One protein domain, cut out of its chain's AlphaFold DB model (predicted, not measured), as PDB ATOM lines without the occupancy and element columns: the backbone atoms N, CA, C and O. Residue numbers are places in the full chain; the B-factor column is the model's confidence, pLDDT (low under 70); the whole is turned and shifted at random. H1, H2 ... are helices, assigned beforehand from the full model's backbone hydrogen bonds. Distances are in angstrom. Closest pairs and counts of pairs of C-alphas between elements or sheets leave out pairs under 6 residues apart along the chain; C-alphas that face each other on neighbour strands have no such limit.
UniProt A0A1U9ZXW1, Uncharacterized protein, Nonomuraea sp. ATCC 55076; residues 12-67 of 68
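Overview. This is residues 12 to 67 of the 68 residues of an uncharacterized protein of Nonomuraea sp. ATCC 55076 (UniProt A0A1U9ZXW1). Three helices of similar length stand side by side as a small up-and-down bundle, their centres at the corners of a triangle, with H3 in the groove between H1 and H2. The link from H1 to H2 makes the turn at one end of the bundle and the link from H2 to H3 makes the turn at the other end. The printed part has 56 residues, with three named helices in the order H1, H2, H3 and no named strand; the class is all helix. The whole is compact, with a radius of gyration of the C-alphas of 10.6 A, and its C-alphas span 33 by 16 by 15 A, the outline of a rod.

Along the chain. H1, residues 12 to 25, is the longest helix by residues and measures 19.8 A from first to last C-alpha. It begins at C-alpha 12, at (-33.229, -13.341, -0.121). After seven residues comes H2, residues 33 to 44, 16.3 A long, with C-alpha 33 at (-30.284, -32.742, 12.627). After nine more residues comes H3, residues 54 to 65, 17.2 A long, which ends at C-alpha 65, at (-23.779, -33.186, 1.483).

Arrangement. H1, H2 and H3 form a bundle that is up and down, each helix running against the one before it in the chain. H1 and H2 are a helical hairpin: they touch, with the C-alphas of Ala 19 and Ala 39 the closest at 7.0 A, and run opposite ways at a shallow tilt of 14 degrees. H2 and H3 are a second helical hairpin. They touch, with the C-alphas of Val 36 and Leu 63 the closest at 6.8 A, and run opposite ways at a shallow tilt of 27 degrees. H1 and H3 touch, with 13 pairs of C-alphas within 8 A, the closest those of Thr 20 and Leu 59 at 5.4 A. These two run the same way at a shallow tilt of 31 degrees. In H1, H2 and H3 every O i to N i+4 pair is within hydrogen-bond range.

Size, cuts and confidence. The two C-alphas farthest apart are those of Arg 29, in the link from H1 to H2, and Glu 49, in the link from H2 to H3, at 33.7 A. From Val 12 to Ala 67 the first and last printed C-alphas are 23.7 A apart. Both links are short but not tight, and the printed part has no cut. The mean pLDDT of the printed part is 90.8, and one residue, Ala 67, is under 70.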
ATOM      1  N   VAL A  12     -33.358 -11.882   0.040       88.06
ATOM      2  CA  VAL A  12     -33.229 -13.341  -0.121       88.06
ATOM      3  C   VAL A  12     -31.775 -13.741  -0.357       88.06
ATOM      4  O   VAL A  12     -31.265 -14.586   0.369       88.06
ATOM      5  N   ASP A  13     -31.086 -13.101  -1.306       90.00
ATOM      6  CA  ASP A  13     -29.675 -13.397  -1.592       90.00
ATOM      7  C   ASP A  13     -28.782 -13.152  -0.359       90.00
ATOM      8  O   ASP A  13     -27.971 -14.002  -0.004       90.00
ATOM      9  N   GLN A  14     -28.974 -12.040   0.360       89.50
ATOM     10  CA  GLN A  14     -28.222 -11.745   1.585       89.50
ATOM     11  C   GLN A  14     -28.577 -12.706   2.729       89.50
ATOM     12  O   GLN A  14     -27.687 -13.150   3.455       89.50
ATOM     13  N   GLY A  15     -29.862 -13.024   2.904       90.12
ATOM     14  CA  GLY A  15     -30.318 -13.950   3.940       90.12
ATOM     15  C   GLY A  15     -29.766 -15.359   3.733       90.12
ATOM     16  O   GLY A  15     -29.250 -15.965   4.671       90.12
ATOM     17  N   LEU A  16     -29.806 -15.853   2.496       94.06
ATOM     18  CA  LEU A  16     -29.280 -17.166   2.126       94.06
ATOM     19  C   LEU A  16     -27.756 -17.211   2.150       94.06
ATOM     20  O   LEU A  16     -27.197 -18.186   2.649       94.06
ATOM     21  N   GLY A  17     -27.084 -16.153   1.691       93.44
ATOM     22  CA  GLY A  17     -25.632 -16.030   1.811       93.44
ATOM     23  C   GLY A  17     -25.193 -16.147   3.269       93.44
ATOM     24  O   GLY A  17     -24.369 -16.992   3.609       93.44
ATOM     25  N   ARG A  18     -25.849 -15.409   4.172       92.81
ATOM     26  CA  ARG A  18     -25.549 -15.480   5.606       92.81
ATOM     27  C   ARG A  18     -25.874 -16.843   6.222       92.81
ATOM     28  O   ARG A  18     -25.120 -17.322   7.063       92.81
ATOM     29  N   ALA A  19     -26.975 -17.480   5.823       92.69
ATOM     30  CA  ALA A  19     -27.312 -18.826   6.288       92.69
ATOM     31  C   ALA A  19     -26.253 -19.858   5.858       92.69
ATOM     32  O   ALA A  19     -25.852 -20.701   6.660       92.69
ATOM     33  N   THR A  20     -25.762 -19.739   4.625       94.81
ATOM     34  CA  THR A  20     -24.684 -20.566   4.064       94.81
ATOM     35  C   THR A  20     -23.386 -20.367   4.845       94.81
ATOM     36  O   THR A  20     -22.789 -21.340   5.293       94.81
ATOM     37  N   GLU A  21     -22.985 -19.118   5.097       94.00
ATOM     38  CA  GLU A  21     -21.796 -18.786   5.898       94.00
ATOM     39  C   GLU A  21     -21.873 -19.363   7.318       94.00
ATOM     40  O   GLU A  21     -20.917 -19.976   7.797       94.00
ATOM     41  N   VAL A  22     -23.020 -19.211   7.989       93.19
ATOM     42  CA  VAL A  22     -23.231 -19.736   9.344       93.19
ATOM     43  C   VAL A  22     -23.163 -21.261   9.351       93.19
ATOM     44  O   VAL A  22     -22.476 -21.831  10.198       93.19
ATOM     45  N   LEU A  23     -23.819 -21.932   8.402       92.50
ATOM     46  CA  LEU A  23     -23.763 -23.390   8.290       92.50
ATOM     47  C   LEU A  23     -22.335 -23.871   7.991       92.50
ATOM     48  O   LEU A  23     -21.880 -24.856   8.574       92.50
ATOM     49  N   ALA A  24     -21.605 -23.158   7.128       91.75
ATOM     50  CA  ALA A  24     -20.229 -23.476   6.756       91.75
ATOM     51  C   ALA A  24     -19.269 -23.348   7.944       91.75
ATOM     52  O   ALA A  24     -18.376 -24.181   8.097       91.75
ATOM     53  N   ALA A  25     -19.497 -22.361   8.812       94.56
ATOM     54  CA  ALA A  25     -18.716 -22.150  10.024       94.56
ATOM     55  C   ALA A  25     -18.917 -23.251  11.080       94.56
ATOM     56  O   ALA A  25     -18.044 -23.446  11.926       94.56
ATOM     57  N   VAL A  26     -20.033 -23.989  11.040       90.56
ATOM     58  CA  VAL A  26     -20.245 -25.162  11.898       90.56
ATOM     59  C   VAL A  26     -19.540 -26.368  11.264       90.56
ATOM     60  O   VAL A  26     -19.905 -26.758  10.152       90.56
ATOM     61  N   PRO A  27     -18.553 -27.001  11.929       90.62
ATOM     62  CA  PRO A  27     -17.942 -28.229  11.425       90.62
ATOM     63  C   PRO A  27     -18.992 -29.326  11.220       90.62
ATOM     64  O   PRO A  27     -19.866 -29.479  12.069       90.62
ATOM     65  N   ALA A  28     -18.868 -30.132  10.160       86.75
ATOM     66  CA  ALA A  28     -19.869 -31.145   9.789       86.75
ATOM     67  C   ALA A  28     -20.269 -32.068  10.957       86.75
ATOM     68  O   ALA A  28     -21.446 -32.261  11.230       86.75
ATOM     69  N   ARG A  29     -19.298 -32.512  11.770       89.56
ATOM     70  CA  ARG A  29     -19.547 -33.331  12.976       89.56
ATOM     71  C   ARG A  29     -20.461 -32.686  14.033       89.56
ATOM     72  O   ARG A  29     -20.919 -33.372  14.938       89.56
ATOM     73  N   PHE A  30     -20.664 -31.372  13.966       90.69
ATOM     74  CA  PHE A  30     -21.510 -30.593  14.873       90.69
ATOM     75  C   PHE A  30     -22.783 -30.060  14.197       90.69
ATOM     76  O   PHE A  30     -23.599 -29.422  14.864       90.69
ATOM     77  N   ARG A  31     -22.990 -30.327  12.900       90.69
ATOM     78  CA  ARG A  31     -24.233 -30.007  12.188       90.69
ATOM     79  C   ARG A  31     -25.295 -31.037  12.554       90.69
ATOM     80  O   ARG A  31     -25.579 -31.973  11.818       90.69
ATOM     81  N   SER A  32     -25.858 -30.889  13.749       92.69
ATOM     82  CA  SER A  32     -26.929 -31.768  14.214       92.69
ATOM     83  C   SER A  32     -28.134 -31.719  13.273       92.69
ATOM     84  O   SER A  32     -28.332 -30.744  12.544       92.69
ATOM     85  N   THR A  33     -29.005 -32.727  13.354       91.56
ATOM     86  CA  THR A  33     -30.284 -32.742  12.627       91.56
ATOM     87  C   THR A  33     -31.047 -31.432  12.805       91.56
ATOM     88  O   THR A  33     -31.582 -30.904  11.841       91.56
ATOM     89  N   HIS A  34     -31.032 -30.846  14.005       92.38
ATOM     90  CA  HIS A  34     -31.703 -29.575  14.259       92.38
ATOM     91  C   HIS A  34     -31.113 -28.408  13.446       92.38
ATOM     92  O   HIS A  34     -31.858 -27.581  12.923       92.38
ATOM     93  N   VAL A  35     -29.786 -28.354  13.293       91.44
ATOM     94  CA  VAL A  35     -29.105 -27.336  12.473       91.44
ATOM     95  C   VAL A  35     -29.469 -27.507  10.997       91.44
ATOM     96  O   VAL A  35     -29.818 -26.532  10.331       91.44
ATOM     97  N   VAL A  36     -29.454 -28.747  10.504       93.06
ATOM     98  CA  VAL A  36     -29.810 -29.074   9.115       93.06
ATOM     99  C   VAL A  36     -31.284 -28.746   8.830       93.06
ATOM    100  O   VAL A  36     -31.585 -28.090   7.835       93.06
ATOM    101  N   GLU A  37     -32.204 -29.122   9.722       94.31
ATOM    102  CA  GLU A  37     -33.633 -28.794   9.606       94.31
ATOM    103  C   GLU A  37     -33.877 -27.283   9.634       94.31
ATOM    104  O   GLU A  37     -34.672 -26.765   8.851       94.31
ATOM    105  N   THR A  38     -33.142 -26.542  10.466       93.81
ATOM    106  CA  THR A  38     -33.235 -25.075  10.494       93.81
ATOM    107  C   THR A  38     -32.849 -24.464   9.150       93.81
ATOM    108  O   THR A  38     -33.558 -23.601   8.634       93.81
ATOM    109  N   ALA A  39     -31.776 -24.946   8.527       92.75
ATOM    110  CA  ALA A  39     -31.377 -24.497   7.198       92.75
ATOM    111  C   ALA A  39     -32.391 -24.897   6.102       92.75
ATOM    112  O   ALA A  39     -32.631 -24.117   5.177       92.75
ATOM    113  N   ARG A  40     -33.054 -26.056   6.223       94.44
ATOM    114  CA  ARG A  40     -34.170 -26.437   5.334       94.44
ATOM    115  C   ARG A  40     -35.363 -25.494   5.476       94.44
ATOM    116  O   ARG A  40     -35.898 -25.058   4.459       94.44
ATOM    117  N   MET A  41     -35.730 -25.114   6.700       94.62
ATOM    118  CA  MET A  41     -36.795 -24.130   6.935       94.62
ATOM    119  C   MET A  41     -36.473 -22.774   6.290       94.62
ATOM    120  O   MET A  41     -37.350 -22.154   5.693       94.62
ATOM    121  N   VAL A  42     -35.208 -22.337   6.334       92.56
ATOM    122  CA  VAL A  42     -34.764 -21.111   5.648       92.56
ATOM    123  C   VAL A  42     -34.964 -21.211   4.133       92.56
ATOM    124  O   VAL A  42     -35.479 -20.273   3.530       92.56
ATOM    125  N   LEU A  43     -34.622 -22.346   3.510       92.75
ATOM    126  CA  LEU A  43     -34.887 -22.566   2.082       92.75
ATOM    127  C   LEU A  43     -36.381 -22.554   1.753       92.75
ATOM    128  O   LEU A  43     -36.778 -22.014   0.722       92.75
ATOM    129  N   GLN A  44     -37.213 -23.142   2.612       92.75
ATOM    130  CA  GLN A  44     -38.664 -23.186   2.418       92.75
ATOM    131  C   GLN A  44     -39.328 -21.813   2.563       92.75
ATOM    132  O   GLN A  44     -40.383 -21.586   1.978       92.75
ATOM    133  N   ALA A  45     -38.701 -20.884   3.289       92.94
ATOM    134  CA  ALA A  45     -39.166 -19.505   3.396       92.94
ATOM    135  C   ALA A  45     -38.910 -18.671   2.122       92.94
ATOM    136  O   ALA A  45     -39.406 -17.549   2.017       92.94
ATOM    137  N   VAL A  46     -38.144 -19.187   1.152       91.44
ATOM    138  CA  VAL A  46     -37.857 -18.487  -0.107       91.44
ATOM    139  C   VAL A  46     -39.073 -18.557  -1.044       91.44
ATOM    140  O   VAL A  46     -39.502 -19.661  -1.400       91.44
ATOM    141  N   PRO A  47     -39.602 -17.407  -1.518       90.81
ATOM    142  CA  PRO A  47     -40.696 -17.381  -2.489       90.81
ATOM    143  C   PRO A  47     -40.359 -18.170  -3.756       90.81
ATOM    144  O   PRO A  47     -39.212 -18.153  -4.208       90.81
ATOM    145  N   VAL A  48     -41.351 -18.845  -4.344       89.12
ATOM    146  CA  VAL A  48     -41.148 -19.773  -5.472       89.12
ATOM    147  C   VAL A  48     -40.459 -19.103  -6.664       89.12
ATOM    148  O   VAL A  48     -39.562 -19.682  -7.274       89.12
ATOM    149  N   GLU A  49     -40.781 -17.839  -6.923       90.50
ATOM    150  CA  GLU A  49     -40.229 -17.019  -8.005       90.50
ATOM    151  C   GLU A  49     -38.739 -16.712  -7.807       90.50
ATOM    152  O   GLU A  49     -38.033 -16.341  -8.743       90.50
ATOM    153  N   GLN A  50     -38.244 -16.857  -6.576       90.31
ATOM    154  CA  GLN A  50     -36.861 -16.595  -6.190       90.31
ATOM    155  C   GLN A  50     -36.064 -17.881  -5.951       90.31
ATOM    156  O   GLN A  50     -34.867 -17.809  -5.687       90.31
ATOM    157  N   GLN A  51     -36.663 -19.065  -6.098       89.69
ATOM    158  CA  GLN A  51     -35.964 -20.332  -5.851       89.69
ATOM    159  C   GLN A  51     -34.891 -20.679  -6.892       89.69
ATOM    160  O   GLN A  51     -34.062 -21.550  -6.629       89.69
ATOM    161  N   ALA A  52     -34.894 -20.013  -8.050       91.06
ATOM    162  CA  ALA A  52     -33.869 -20.155  -9.087       91.06
ATOM    163  C   ALA A  52     -32.617 -19.290  -8.829       91.06
ATOM    164  O   ALA A  52     -31.693 -19.282  -9.641       91.06
ATOM    165  N   ARG A  53     -32.582 -18.528  -7.727       89.38
ATOM    166  CA  ARG A  53     -31.438 -17.680  -7.367       89.38
ATOM    167  C   ARG A  53     -30.216 -18.537  -7.007       89.38
ATOM    168  O   ARG A  53     -30.379 -19.560  -6.340       89.38
ATOM    169  N   PRO A  54     -28.994 -18.103  -7.361       92.31
ATOM    170  CA  PRO A  54     -27.770 -18.850  -7.063       92.31
ATOM    171  C   PRO A  54     -27.588 -19.106  -5.561       92.31
ATOM    172  O   PRO A  54     -27.311 -20.236  -5.178       92.31
ATOM    173  N   ALA A  55     -27.903 -18.128  -4.704       91.50
ATOM    174  CA  ALA A  55     -27.800 -18.289  -3.252       91.50
ATOM    175  C   ALA A  55     -28.695 -19.418  -2.687       91.50
ATOM    176  O   ALA A  55     -28.400 -19.990  -1.638       91.50
ATOM    177  N   VAL A  56     -29.789 -19.770  -3.377       93.94
ATOM    178  CA  VAL A  56     -30.644 -20.918  -3.019       93.94
ATOM    179  C   VAL A  56     -29.947 -22.228  -3.381       93.94
ATOM    180  O   VAL A  56     -30.040 -23.202  -2.633       93.94
ATOM    181  N   ALA A  57     -29.262 -22.261  -4.525       93.81
ATOM    182  CA  ALA A  57     -28.499 -23.420  -4.967       93.81
ATOM    183  C   ALA A  57     -27.321 -23.699  -4.025       93.81
ATOM    184  O   ALA A  57     -27.158 -24.844  -3.616       93.81
ATOM    185  N   ASP A  58     -26.587 -22.666  -3.602       93.94
ATOM    186  CA  ASP A  58     -25.461 -22.800  -2.668       93.94
ATOM    187  C   ASP A  58     -25.883 -23.482  -1.356       93.94
ATOM    188  O   ASP A  58     -25.311 -24.501  -0.954       93.94
ATOM    189  N   LEU A  59     -26.954 -22.988  -0.725       92.94
ATOM    190  CA  LEU A  59     -27.464 -23.576   0.515       92.94
ATOM    191  C   LEU A  59     -28.038 -24.990   0.296       92.94
ATOM    192  O   LEU A  59     -27.839 -25.869   1.135       92.94
ATOM    193  N   ARG A  60     -28.711 -25.256  -0.836       94.19
ATOM    194  CA  ARG A  60     -29.183 -26.613  -1.185       94.19
ATOM    195  C   ARG A  60     -28.029 -27.598  -1.335       94.19
ATOM    196  O   ARG A  60     -28.125 -28.711  -0.822       94.19
ATOM    197  N   SER A  61     -26.952 -27.198  -2.003       93.19
ATOM    198  CA  SER A  61     -25.767 -28.034  -2.194       93.19
ATOM    199  C   SER A  61     -25.118 -28.398  -0.865       93.19
ATOM    200  O   SER A  61     -24.783 -29.561  -0.657       93.19
ATOM    201  N   MET A  62     -25.023 -27.448   0.070       89.62
ATOM    202  CA  MET A  62     -24.540 -27.747   1.419       89.62
ATOM    203  C   MET A  62     -25.402 -28.793   2.131       89.62
ATOM    204  O   MET A  62     -24.867 -29.717   2.732       89.62
ATOM    205  N   LEU A  63     -26.730 -28.689   2.041       89.75
ATOM    206  CA  LEU A  63     -27.640 -29.625   2.712       89.75
ATOM    207  C   LEU A  63     -27.706 -31.005   2.053       89.75
ATOM    208  O   LEU A  63     -28.052 -31.974   2.726       89.75
ATOM    209  N   ALA A  64     -27.392 -31.105   0.760       87.12
ATOM    210  CA  ALA A  64     -27.288 -32.384   0.066       87.12
ATOM    211  C   ALA A  64     -26.077 -33.202   0.548       87.12
ATOM    212  O   ALA A  64     -26.171 -34.422   0.621       87.12
ATOM    213  N   ILE A  65     -24.978 -32.536   0.926       80.75
ATOM    214  CA  ILE A  65     -23.779 -33.186   1.483       80.75
ATOM    215  C   ILE A  65     -24.077 -33.811   2.852       80.75
ATOM    216  O   ILE A  65     -23.588 -34.890   3.143       80.75
ATOM    217  N   GLU A  66     -24.909 -33.164   3.672       73.44
ATOM    218  CA  GLU A  66     -25.252 -33.641   5.023       73.44
ATOM    219  C   GLU A  66     -26.293 -34.777   5.038       73.44
ATOM    220  O   GLU A  66     -26.582 -35.335   6.094       73.44
ATOM    221  N   ALA A  67     -26.927 -35.075   3.900       64.25
ATOM    222  CA  ALA A  67     -27.938 -36.128   3.781       64.25
ATOM    223  C   ALA A  67     -27.367 -37.482   3.315       64.25
ATOM    224  O   ALA A  67     -28.117 -38.460   3.293       64.25
TER     225      ALA A  67